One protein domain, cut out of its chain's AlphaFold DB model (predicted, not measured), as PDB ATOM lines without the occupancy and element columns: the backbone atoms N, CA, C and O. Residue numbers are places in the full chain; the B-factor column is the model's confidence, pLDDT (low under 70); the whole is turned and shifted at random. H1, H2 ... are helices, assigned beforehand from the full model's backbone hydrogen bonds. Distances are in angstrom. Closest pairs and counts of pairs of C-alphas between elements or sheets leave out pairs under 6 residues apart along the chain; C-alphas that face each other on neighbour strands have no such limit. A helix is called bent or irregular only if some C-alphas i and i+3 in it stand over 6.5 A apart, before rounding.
ATOM      1  N   LEU A 218      -6.637  -4.009  -8.321       94.62
ATOM      2  CA  LEU A 218      -5.713  -3.240  -7.486       94.62
ATOM      3  C   LEU A 218      -5.320  -4.001  -6.213       94.62
ATOM      4  O   LEU A 218      -4.147  -3.998  -5.849       94.62
ATOM      5  N   MET A 219      -6.260  -4.684  -5.549       92.75
ATOM      6  CA  MET A 219      -5.946  -5.478  -4.358       92.75
ATOM      7  C   MET A 219      -4.995  -6.643  -4.672       92.75
ATOM      8  O   MET A 219      -4.018  -6.837  -3.952       92.75
ATOM      9  N   GLU A 220      -5.236  -7.373  -5.760       92.12
ATOM     10  CA  GLU A 220      -4.416  -8.518  -6.176       92.12
ATOM     11  C   GLU A 220      -3.019  -8.109  -6.671       92.12
ATOM     12  O   GLU A 220      -2.063  -8.869  -6.526       92.12
ATOM     13  N   VAL A 221      -2.874  -6.908  -7.241       91.94
ATOM     14  CA  VAL A 221      -1.591  -6.419  -7.775       91.94
ATOM     15  C   VAL A 221      -0.768  -5.670  -6.723       91.94
ATOM     16  O   VAL A 221       0.455  -5.827  -6.676       91.94
ATOM     17  N   LEU A 222      -1.406  -4.843  -5.889       90.62
ATOM     18  CA  LEU A 222      -0.706  -3.885  -5.022       90.62
ATOM     19  C   LEU A 222      -0.488  -4.379  -3.589       90.62
ATOM     20  O   LEU A 222       0.452  -3.917  -2.943       90.62
ATOM     21  N   LEU A 223      -1.331  -5.281  -3.076       88.38
ATOM     22  CA  LEU A 223      -1.277  -5.709  -1.671       88.38
ATOM     23  C   LEU A 223      -0.348  -6.888  -1.349       88.38
ATOM     24  O   LEU A 223       0.072  -6.961  -0.191       88.38
ATOM     25  N   PRO A 224      -0.016  -7.820  -2.269       82.31
ATOM     26  CA  PRO A 224       0.918  -8.893  -1.947       82.31
ATOM     27  C   PRO A 224       2.260  -8.341  -1.429       82.31
ATOM     28  O   PRO A 224       2.894  -7.537  -2.123       82.31
ATOM     29  N   PRO A 225       2.711  -8.750  -0.224       67.38
ATOM     30  CA  PRO A 225       3.927  -8.215   0.373       67.38
ATOM     31  C   PRO A 225       5.163  -8.644  -0.419       67.38
ATOM     32  O   PRO A 225       5.314  -9.800  -0.826       67.38
ATOM     33  N   GLU A 226       6.078  -7.701  -0.611       64.56
ATOM     34  CA  GLU A 226       7.379  -7.974  -1.215       64.56
ATOM     35  C   GLU A 226       8.359  -8.479  -0.148       64.56
ATOM     36  O   GLU A 226       8.315  -7.999   0.986       64.56
ATOM     37  N   PRO A 227       9.268  -9.420  -0.461       58.75
ATOM     38  CA  PRO A 227       9.473 -10.123  -1.733       58.75
ATOM     39  C   PRO A 227       8.860 -11.541  -1.776       58.75
ATOM     40  O   PRO A 227       8.986 -12.231  -2.785       58.75
ATOM     41  N   THR A 228       8.250 -12.010  -0.683       52.12
ATOM     42  CA  THR A 228       7.970 -13.438  -0.434       52.12
ATOM     43  C   THR A 228       6.666 -13.960  -1.029       52.12
ATOM     44  O   THR A 228       6.543 -15.168  -1.224       52.12
ATOM     45  N   VAL A 229       5.701 -13.089  -1.337       60.72
ATOM     46  CA  VAL A 229       4.422 -13.491  -1.935       60.72
ATOM     47  C   VAL A 229       4.404 -13.071  -3.404       60.72
ATOM     48  O   VAL A 229       4.563 -11.894  -3.743       60.72
ATOM     49  N   SER A 230       4.266 -14.052  -4.298       74.44
ATOM     50  CA  SER A 230       4.148 -13.809  -5.734       74.44
ATOM     51  C   SER A 230       2.738 -13.337  -6.080       74.44
ATOM     52  O   SER A 230       1.742 -13.904  -5.633       74.44
ATOM     53  N   ILE A 231       2.659 -12.292  -6.903       84.06
ATOM     54  CA  ILE A 231       1.404 -11.858  -7.519       84.06
ATOM     55  C   ILE A 231       0.913 -12.994  -8.424       84.06
ATOM     56  O   ILE A 231       1.690 -13.539  -9.214       84.06
ATOM     57  N   ASN A 232      -0.370 -13.348  -8.341       87.56
ATOM     58  CA  ASN A 232      -0.957 -14.346  -9.230       87.56
ATOM     59  C   ASN A 232      -1.264 -13.722 -10.600       87.56
ATOM     60  O   ASN A 232      -2.394 -13.325 -10.884       87.56
ATOM     61  N   ALA A 233      -0.248 -13.640 -11.461       88.44
ATOM     62  CA  ALA A 233      -0.363 -13.011 -12.776       88.44
ATOM     63  C   ALA A 233      -1.455 -13.649 -13.661       88.44
ATOM     64  O   ALA A 233      -2.157 -12.942 -14.378       88.44
ATOM     65  N   SER A 234      -1.669 -14.969 -13.584       90.31
ATOM     66  CA  SER A 234      -2.740 -15.637 -14.347       90.31
ATOM     67  C   SER A 234      -4.133 -15.181 -13.903       90.31
ATOM     68  O   SER A 234      -4.998 -14.915 -14.740       90.31
ATOM     69  N   LEU A 235      -4.351 -15.045 -12.591       91.06
ATOM     70  CA  LEU A 235      -5.605 -14.524 -12.050       91.06
ATOM     71  C   LEU A 235      -5.821 -13.060 -12.448       91.06
ATOM     72  O   LEU A 235      -6.881 -12.729 -12.979       91.06
ATOM     73  N   VAL A 236      -4.814 -12.207 -12.234       93.06
ATOM     74  CA  VAL A 236      -4.879 -10.778 -12.582       93.06
ATOM     75  C   VAL A 236      -5.204 -10.606 -14.062       93.06
ATOM     76  O   VAL A 236      -6.067  -9.805 -14.403       93.06
ATOM     77  N   TRP A 237      -4.586 -11.401 -14.938       93.06
ATOM     78  CA  TRP A 237      -4.891 -11.379 -16.365       93.06
ATOM     79  C   TRP A 237      -6.361 -11.686 -16.654       93.06
ATOM     80  O   TRP A 237      -7.025 -10.931 -17.358       93.06
ATOM     81  N   LYS A 238      -6.899 -12.776 -16.093       93.88
ATOM     82  CA  LYS A 238      -8.308 -13.153 -16.297       93.88
ATOM     83  C   LYS A 238      -9.270 -12.072 -15.812       93.88
ATOM     84  O   LYS A 238     -10.292 -11.855 -16.453       93.88
ATOM     85  N   LEU A 239      -8.948 -11.412 -14.700       95.00
ATOM     86  CA  LEU A 239      -9.731 -10.295 -14.174       95.00
ATOM     87  C   LEU A 239      -9.626  -9.063 -15.082       95.00
ATOM     88  O   LEU A 239     -10.647  -8.467 -15.403       95.00
ATOM     89  N   ALA A 240      -8.426  -8.724 -15.555       94.00
ATOM     90  CA  ALA A 240      -8.196  -7.601 -16.464       94.00
ATOM     91  C   ALA A 240      -8.983  -7.752 -17.776       94.00
ATOM     92  O   ALA A 240      -9.614  -6.809 -18.233       94.00
ATOM     93  N   GLN A 241      -9.067  -8.970 -18.319       93.62
ATOM     94  CA  GLN A 241      -9.880  -9.271 -19.506       93.62
ATOM     95  C   GLN A 241     -11.390  -9.029 -19.313       93.62
ATOM     96  O   GLN A 241     -12.135  -9.000 -20.290       93.62
ATOM     97  N   ARG A 242     -11.864  -8.884 -18.069       94.44
ATOM     98  CA  ARG A 242     -13.266  -8.581 -17.744       94.44
ATOM     99  C   ARG A 242     -13.523  -7.092 -17.512       94.44
ATOM    100  O   ARG A 242     -14.676  -6.736 -17.283       94.44
ATOM    101  N   LEU A 243     -12.492  -6.243 -17.535       93.81
ATOM    102  CA  LEU A 243     -12.661  -4.800 -17.378       93.81
ATOM    103  C   LEU A 243     -13.530  -4.234 -18.502       93.81
ATOM    104  O   LEU A 243     -13.398  -4.633 -19.662       93.81
ATOM    105  N   ASP A 244     -14.399  -3.281 -18.152       89.38
ATOM    106  CA  ASP A 244     -15.177  -2.531 -19.139       89.38
ATOM    107  C   ASP A 244     -14.200  -1.833 -20.105       89.38
ATOM    108  O   ASP A 244     -13.214  -1.253 -19.631       89.38
ATOM    109  N   PRO A 245     -14.426  -1.881 -21.431       86.00
ATOM    110  CA  PRO A 245     -13.615  -1.158 -22.407       86.00
ATOM    111  C   PRO A 245     -13.413   0.330 -22.093       86.00
ATOM    112  O   PRO A 245     -12.366   0.866 -22.433       86.00
ATOM    113  N   ASN A 246     -14.375   0.970 -21.422       86.62
ATOM    114  CA  ASN A 246     -14.328   2.382 -21.037       86.62
ATOM    115  C   ASN A 246     -13.844   2.593 -19.588       86.62
ATOM    116  O   ASN A 246     -14.078   3.650 -19.006       86.62
ATOM    117  N   SER A 247     -13.242   1.577 -18.959       87.25
ATOM    118  CA  SER A 247     -12.695   1.717 -17.605       87.25
ATOM    119  C   SER A 247     -11.493   2.651 -17.623       87.25
ATOM    120  O   SER A 247     -10.480   2.345 -18.250       87.25
ATOM    121  N   GLU A 248     -11.578   3.736 -16.865       89.44
ATOM    122  CA  GLU A 248     -10.473   4.665 -16.657       89.44
ATOM    123  C   GLU A 248      -9.912   4.521 -15.243       89.44
ATOM    124  O   GLU A 248     -10.648   4.367 -14.264       89.44
ATOM    125  N   TRP A 249      -8.586   4.577 -15.141       92.94
ATOM    126  CA  TRP A 249      -7.883   4.593 -13.862       92.94
ATOM    127  C   TRP A 249      -7.611   6.024 -13.422       92.94
ATOM    128  O   TRP A 249      -7.161   6.845 -14.221       92.94
ATOM    129  N   GLU A 250      -7.775   6.288 -12.126       91.19
ATOM    130  CA  GLU A 250      -7.228   7.504 -11.524       91.19
ATOM    131  C   GLU A 250      -5.692   7.498 -11.627       91.19
ATOM    132  O   GLU A 250      -5.062   6.437 -11.576       91.19
ATOM    133  N   ASP A 251      -5.070   8.678 -11.698       90.31
ATOM    134  CA  ASP A 251      -3.620   8.824 -11.905       90.31
ATOM    135  C   ASP A 251      -2.784   7.971 -10.950       90.31
ATOM    136  O   ASP A 251      -1.807   7.337 -11.346       90.31
ATOM    137  N   TRP A 252      -3.155   7.923  -9.669       89.31
ATOM    138  CA  TRP A 252      -2.410   7.143  -8.683       89.31
ATOM    139  C   TRP A 252      -2.543   5.631  -8.917       89.31
ATOM    140  O   TRP A 252      -1.578   4.902  -8.693       89.31
ATOM    141  N   GLN A 253      -3.703   5.162  -9.391       93.12
ATOM    142  CA  GLN A 253      -3.953   3.755  -9.715       93.12
ATOM    143  C   GLN A 253      -3.149   3.363 -10.949       93.12
ATOM    144  O   GLN A 253      -2.436   2.361 -10.917       93.12
ATOM    145  N   ARG A 254      -3.201   4.200 -11.994       92.69
ATOM    146  CA  ARG A 254      -2.429   4.040 -13.231       92.69
ATOM    147  C   ARG A 254      -0.937   3.940 -12.921       92.69
ATOM    148  O   ARG A 254      -0.316   2.919 -13.198       92.69
ATOM    149  N   ASN A 255      -0.398   4.930 -12.209       90.75
ATOM    150  CA  ASN A 255       1.005   4.964 -11.794       90.75
ATOM    151  C   ASN A 255       1.404   3.749 -10.934       90.75
ATOM    152  O   ASN A 255       2.518   3.236 -11.051       90.75
ATOM    153  N   ALA A 256       0.528   3.288 -10.035       90.62
ATOM    154  CA  ALA A 256       0.802   2.126  -9.190       90.62
ATOM    155  C   ALA A 256       0.819   0.813  -9.995       90.62
ATOM    156  O   ALA A 256       1.696  -0.026  -9.776       90.62
ATOM    157  N   LEU A 257      -0.109   0.652 -10.944       93.06
ATOM    158  CA  LEU A 257      -0.166  -0.494 -11.851       93.06
ATOM    159  C   LEU A 257       1.035  -0.516 -12.802       93.06
ATOM    160  O   LEU A 257       1.685  -1.552 -12.934       93.06
ATOM    161  N   GLU A 258       1.399   0.625 -13.390       91.75
ATOM    162  CA  GLU A 258       2.570   0.755 -14.266       91.75
ATOM    163  C   GLU A 258       3.871   0.370 -13.557       91.75
ATOM    164  O   GLU A 258       4.682  -0.375 -14.109       91.75
ATOM    165  N   LYS A 259       4.049   0.784 -12.295       89.81
ATOM    166  CA  LYS A 259       5.207   0.382 -11.475       89.81
ATOM    167  C   LYS A 259       5.295  -1.131 -11.260       89.81
ATOM    168  O   LYS A 259       6.390  -1.653 -11.062       89.81
ATOM    169  N   LYS A 260       4.163  -1.843 -11.270       89.06
ATOM    170  CA  LYS A 260       4.092  -3.304 -11.082       89.06
ATOM    171  C   LYS A 260       4.037  -4.077 -12.401       89.06
ATOM    172  O   LYS A 260       4.170  -5.300 -12.380       89.06
ATOM    173  N   LEU A 261       3.900  -3.389 -13.533       89.00
ATOM    174  CA  LEU A 261       3.733  -3.985 -14.855       89.00
ATOM    175  C   LEU A 261       4.903  -4.893 -15.243       89.00
ATOM    176  O   LEU A 261       4.670  -6.030 -15.641       89.00
ATOM    177  N   THR A 262       6.148  -4.436 -15.075       85.25
ATOM    178  CA  THR A 262       7.341  -5.247 -15.386       85.25
ATOM    179  C   THR A 262       7.308  -6.576 -14.637       85.25
ATOM    180  O   THR A 262       7.477  -7.635 -15.228       85.25
ATOM    181  N   ARG A 263       6.949  -6.542 -13.349       83.56
ATOM    182  CA  ARG A 263       6.839  -7.747 -12.525       83.56
ATOM    183  C   ARG A 263       5.690  -8.660 -12.968       83.56
ATOM    184  O   ARG A 263       5.831  -9.875 -12.890       83.56
ATOM    185  N   LEU A 264       4.558  -8.113 -13.412       85.31
ATOM    186  CA  LEU A 264       3.454  -8.912 -13.965       85.31
ATOM    187  C   LEU A 264       3.862  -9.638 -15.252       85.31
ATOM    188  O   LEU A 264       3.474 -10.792 -15.440       85.31
ATOM    189  N   VAL A 265       4.660  -8.982 -16.100       85.88
ATOM    190  CA  VAL A 265       5.239  -9.575 -17.313       85.88
ATOM    191  C   VAL A 265       6.192 -10.713 -16.936       85.88
ATOM    192  O   VAL A 265       5.999 -11.835 -17.398       85.88
ATOM    193  N   ASP A 266       7.131 -10.463 -16.019       82.50
ATOM    194  CA  ASP A 266       8.122 -11.453 -15.573       82.50
ATOM    195  C   ASP A 266       7.474 -12.687 -14.917       82.50
ATOM    196  O   ASP A 266       7.951 -13.815 -15.047       82.50
ATOM    197  N   LEU A 267       6.358 -12.492 -14.206       80.62
ATOM    198  CA  LEU A 267       5.612 -13.562 -13.535       80.62
ATOM    199  C   LEU A 267       4.639 -14.318 -14.461       80.62
ATOM    200  O   LEU A 267       3.993 -15.264 -14.004       80.62
ATOM    201  N   GLY A 268       4.528 -13.944 -15.741       65.06
ATOM    202  CA  GLY A 268       3.637 -14.585 -16.722       65.06
ATOM    203  C   GLY A 268       3.916 -16.080 -16.952       65.06
ATOM    204  O   GLY A 268       3.027 -16.833 -17.361       65.06
ATOM    205  N   GLY A 269       5.116 -16.551 -16.605       66.94
ATOM    206  CA  GLY A 269       5.456 -17.972 -16.596       66.94
ATOM    207  C   GLY A 269       5.367 -18.601 -17.987       66.94
ATOM    208  O   GLY A 269       6.101 -18.223 -18.881       66.94
ATOM    209  N   ARG A 270       4.496 -19.604 -18.178       55.97
ATOM    210  CA  ARG A 270       4.326 -20.294 -19.480       55.97
ATOM    211  C   ARG A 270       3.459 -19.531 -20.481       55.97
ATOM    212  O   ARG A 270       3.454 -19.870 -21.658       55.97
ATOM    213  N   GLU A 271       2.703 -18.552 -20.003       65.38
ATOM    214  CA  GLU A 271       1.868 -17.667 -20.811       65.38
ATOM    215  C   GLU A 271       2.565 -16.304 -20.854       65.38
ATOM    216  O   GLU A 271       2.005 -15.308 -20.395       65.38
ATOM    217  N   GLU A 272       3.824 -16.274 -21.313       70.62
ATOM    218  CA  GLU A 272       4.551 -15.019 -21.513       70.62
ATOM    219  C   GLU A 272       3.724 -14.128 -22.437       70.62
ATOM    220  O   GLU A 272       3.435 -14.462 -23.587       70.62
ATOM    221  N   ARG A 273       3.285 -13.006 -21.879       82.06
ATOM    222  CA  ARG A 273       2.493 -11.997 -22.568       82.06
ATOM    223  C   ARG A 273       3.366 -10.784 -22.754       82.06
ATOM    224  O   ARG A 273       4.072 -10.380 -21.830       82.06
ATOM    225  N   ALA A 274       3.285 -10.201 -23.939       85.88
ATOM    226  CA  ALA A 274       4.016  -8.985 -24.231       85.88
ATOM    227  C   ALA A 274       3.524  -7.846 -23.324       85.88
ATOM    228  O   ALA A 274       2.374  -7.832 -22.870       85.88
ATOM    229  N   ARG A 275       4.399  -6.876 -23.057       87.56
ATOM    230  CA  ARG A 275       4.073  -5.725 -22.208       87.56
ATOM    231  C   ARG A 275       2.873  -4.956 -22.762       87.56
ATOM    232  O   ARG A 275       2.016  -4.536 -21.996       87.56
ATOM    233  N   GLU A 276       2.781  -4.842 -24.081       88.88
ATOM    234  CA  GLU A 276       1.703  -4.161 -24.798       88.88
ATOM    235  C   GLU A 276       0.353  -4.837 -24.547       88.88
ATOM    236  O   GLU A 276      -0.638  -4.159 -24.296       88.88
ATOM    237  N   GLN A 277       0.324  -6.175 -24.521       91.19
ATOM    238  CA  GLN A 277      -0.888  -6.941 -24.226       91.19
ATOM    239  C   GLN A 277      -1.363  -6.706 -22.789       91.19
ATOM    240  O   GLN A 277      -2.563  -6.643 -22.531       91.19
ATOM    241  N   TRP A 278      -0.429  -6.565 -21.846       91.19
ATOM    242  CA  TRP A 278      -0.747  -6.181 -20.474       91.19
ATOM    243  C   TRP A 278      -1.243  -4.747 -20.364       91.19
ATOM    244  O   TRP A 278      -2.229  -4.527 -19.664       91.19
ATOM    245  N   CYS A 279      -0.614  -3.797 -21.057       90.44
ATOM    246  CA  CYS A 279      -1.096  -2.419 -21.105       90.44
ATOM    247  C   CYS A 279      -2.520  -2.357 -21.662       90.44
ATOM    248  O   CYS A 279      -3.378  -1.717 -21.066       90.44
ATOM    249  N   GLU A 280      -2.797  -3.070 -22.753       90.94
ATOM    250  CA  GLU A 280      -4.128  -3.122 -23.354       90.94
ATOM    251  C   GLU A 280      -5.153  -3.772 -22.415       90.94
ATOM    252  O   GLU A 280      -6.223  -3.209 -22.189       90.94
ATOM    253  N   ALA A 281      -4.828  -4.929 -21.827       91.88
ATOM    254  CA  ALA A 281      -5.730  -5.644 -20.924       91.88
ATOM    255  C   ALA A 281      -6.035  -4.845 -19.652       91.88
ATOM    256  O   ALA A 281      -7.171  -4.830 -19.187       91.88
ATOM    257  N   LEU A 282      -5.026  -4.178 -19.092       92.44
ATOM    258  CA  LEU A 282      -5.179  -3.311 -17.931       92.44
ATOM    259  C   LEU A 282      -5.642  -1.905 -18.307       92.44
ATOM    260  O   LEU A 282      -5.752  -1.098 -17.404       92.44
ATOM    261  N   ARG A 283      -5.916  -1.580 -19.576       91.44
ATOM    262  CA  ARG A 283      -6.337  -0.230 -20.008       91.44
ATOM    263  C   ARG A 283      -5.376   0.880 -19.558       91.44
ATOM    264  O   ARG A 283      -5.783   1.983 -19.206       91.44
TER     265      ARG A 283
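AT A GLANCE: This is residues 218 to 283 of the 368 residues of an uncharacterized protein of Aspergillus phoenicis ATCC 13157 (UniProt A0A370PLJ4). Four helices stand in a small ring: the long, kinked H3 makes one side, with short H1 at its earlier part and H4 at its last part, and H2 is across from H3, between H1 and H4. The two links on either side of H2 reach to opposite ends of the longest axis. The printed part has 66 residues with four named helices, H1, H2, H3 and H4 in that order along the chain, and no named strand; the class is all helix. The whole is compact, with a radius of gyration of the C-alphas of 11.3 A and spans of 33 by 24 by 17 A.

IN THESE COORDINATES: The longest helix, H3, covers residues 251 to 266 and measures 23.7 A from C-alpha 251 at (-3.620, 8.824, -11.905) to C-alpha 266 at (8.122, -11.453, -15.573). It has a kink of 38 degrees near residue 260 and is irregular: C-alphas 259 and 262 are 7.2 A apart. H1 is residues 218 to 222, starting with C-alpha 218 at (-5.713, -3.240, -7.486), and is 5.6 A long. H2 is residues 233 to 240, 10.2 A long. H4 is residues 275 to 281, 9.9 A long, ending with C-alpha 281 at (-5.730, -5.644, -20.924).

HOW THE PARTS SIT: H3 touches H1 with its residues 253 to 260 alone, the closest C-alphas being those of Val 221 and Lys 260, 7.3 A apart. Past the kink, H3 touches H4 with residues 261 to 265 alone; the C-alphas of Val 265 and Arg 275 are closest, at 6.3 A. H3 and H4 run opposite ways at a steep tilt of 53 degrees. H2 and H4 only just touch, with 3 pairs of C-alphas within 8 A, the closest those of Ala 240 and Ala 281 at 5.5 A; they run the same way at a steep tilt of 40 degrees. H2 is close to H3 but not clearly touching, with the C-alphas of Ala 233 and Leu 264 closest at 5.7 A. H1 and H2 are also close but not clearly touching, the closest C-alphas being those of Glu 220 and Val 236 at 6.8 A. H1 and H4 are apart. Each O i to N i+4 pair is within hydrogen-bond range in H1, H2 and H4, and 10 of 12 are in H3.

THE WHOLE: The two C-alphas farthest apart are those of Thr 228 and Asn 246, at 34.2 A. The three links are short but not tight, and the printed part has no cut. The mean pLDDT of the printed part is 85.4; residues 225 to 229 and 268 to 271 are under 70.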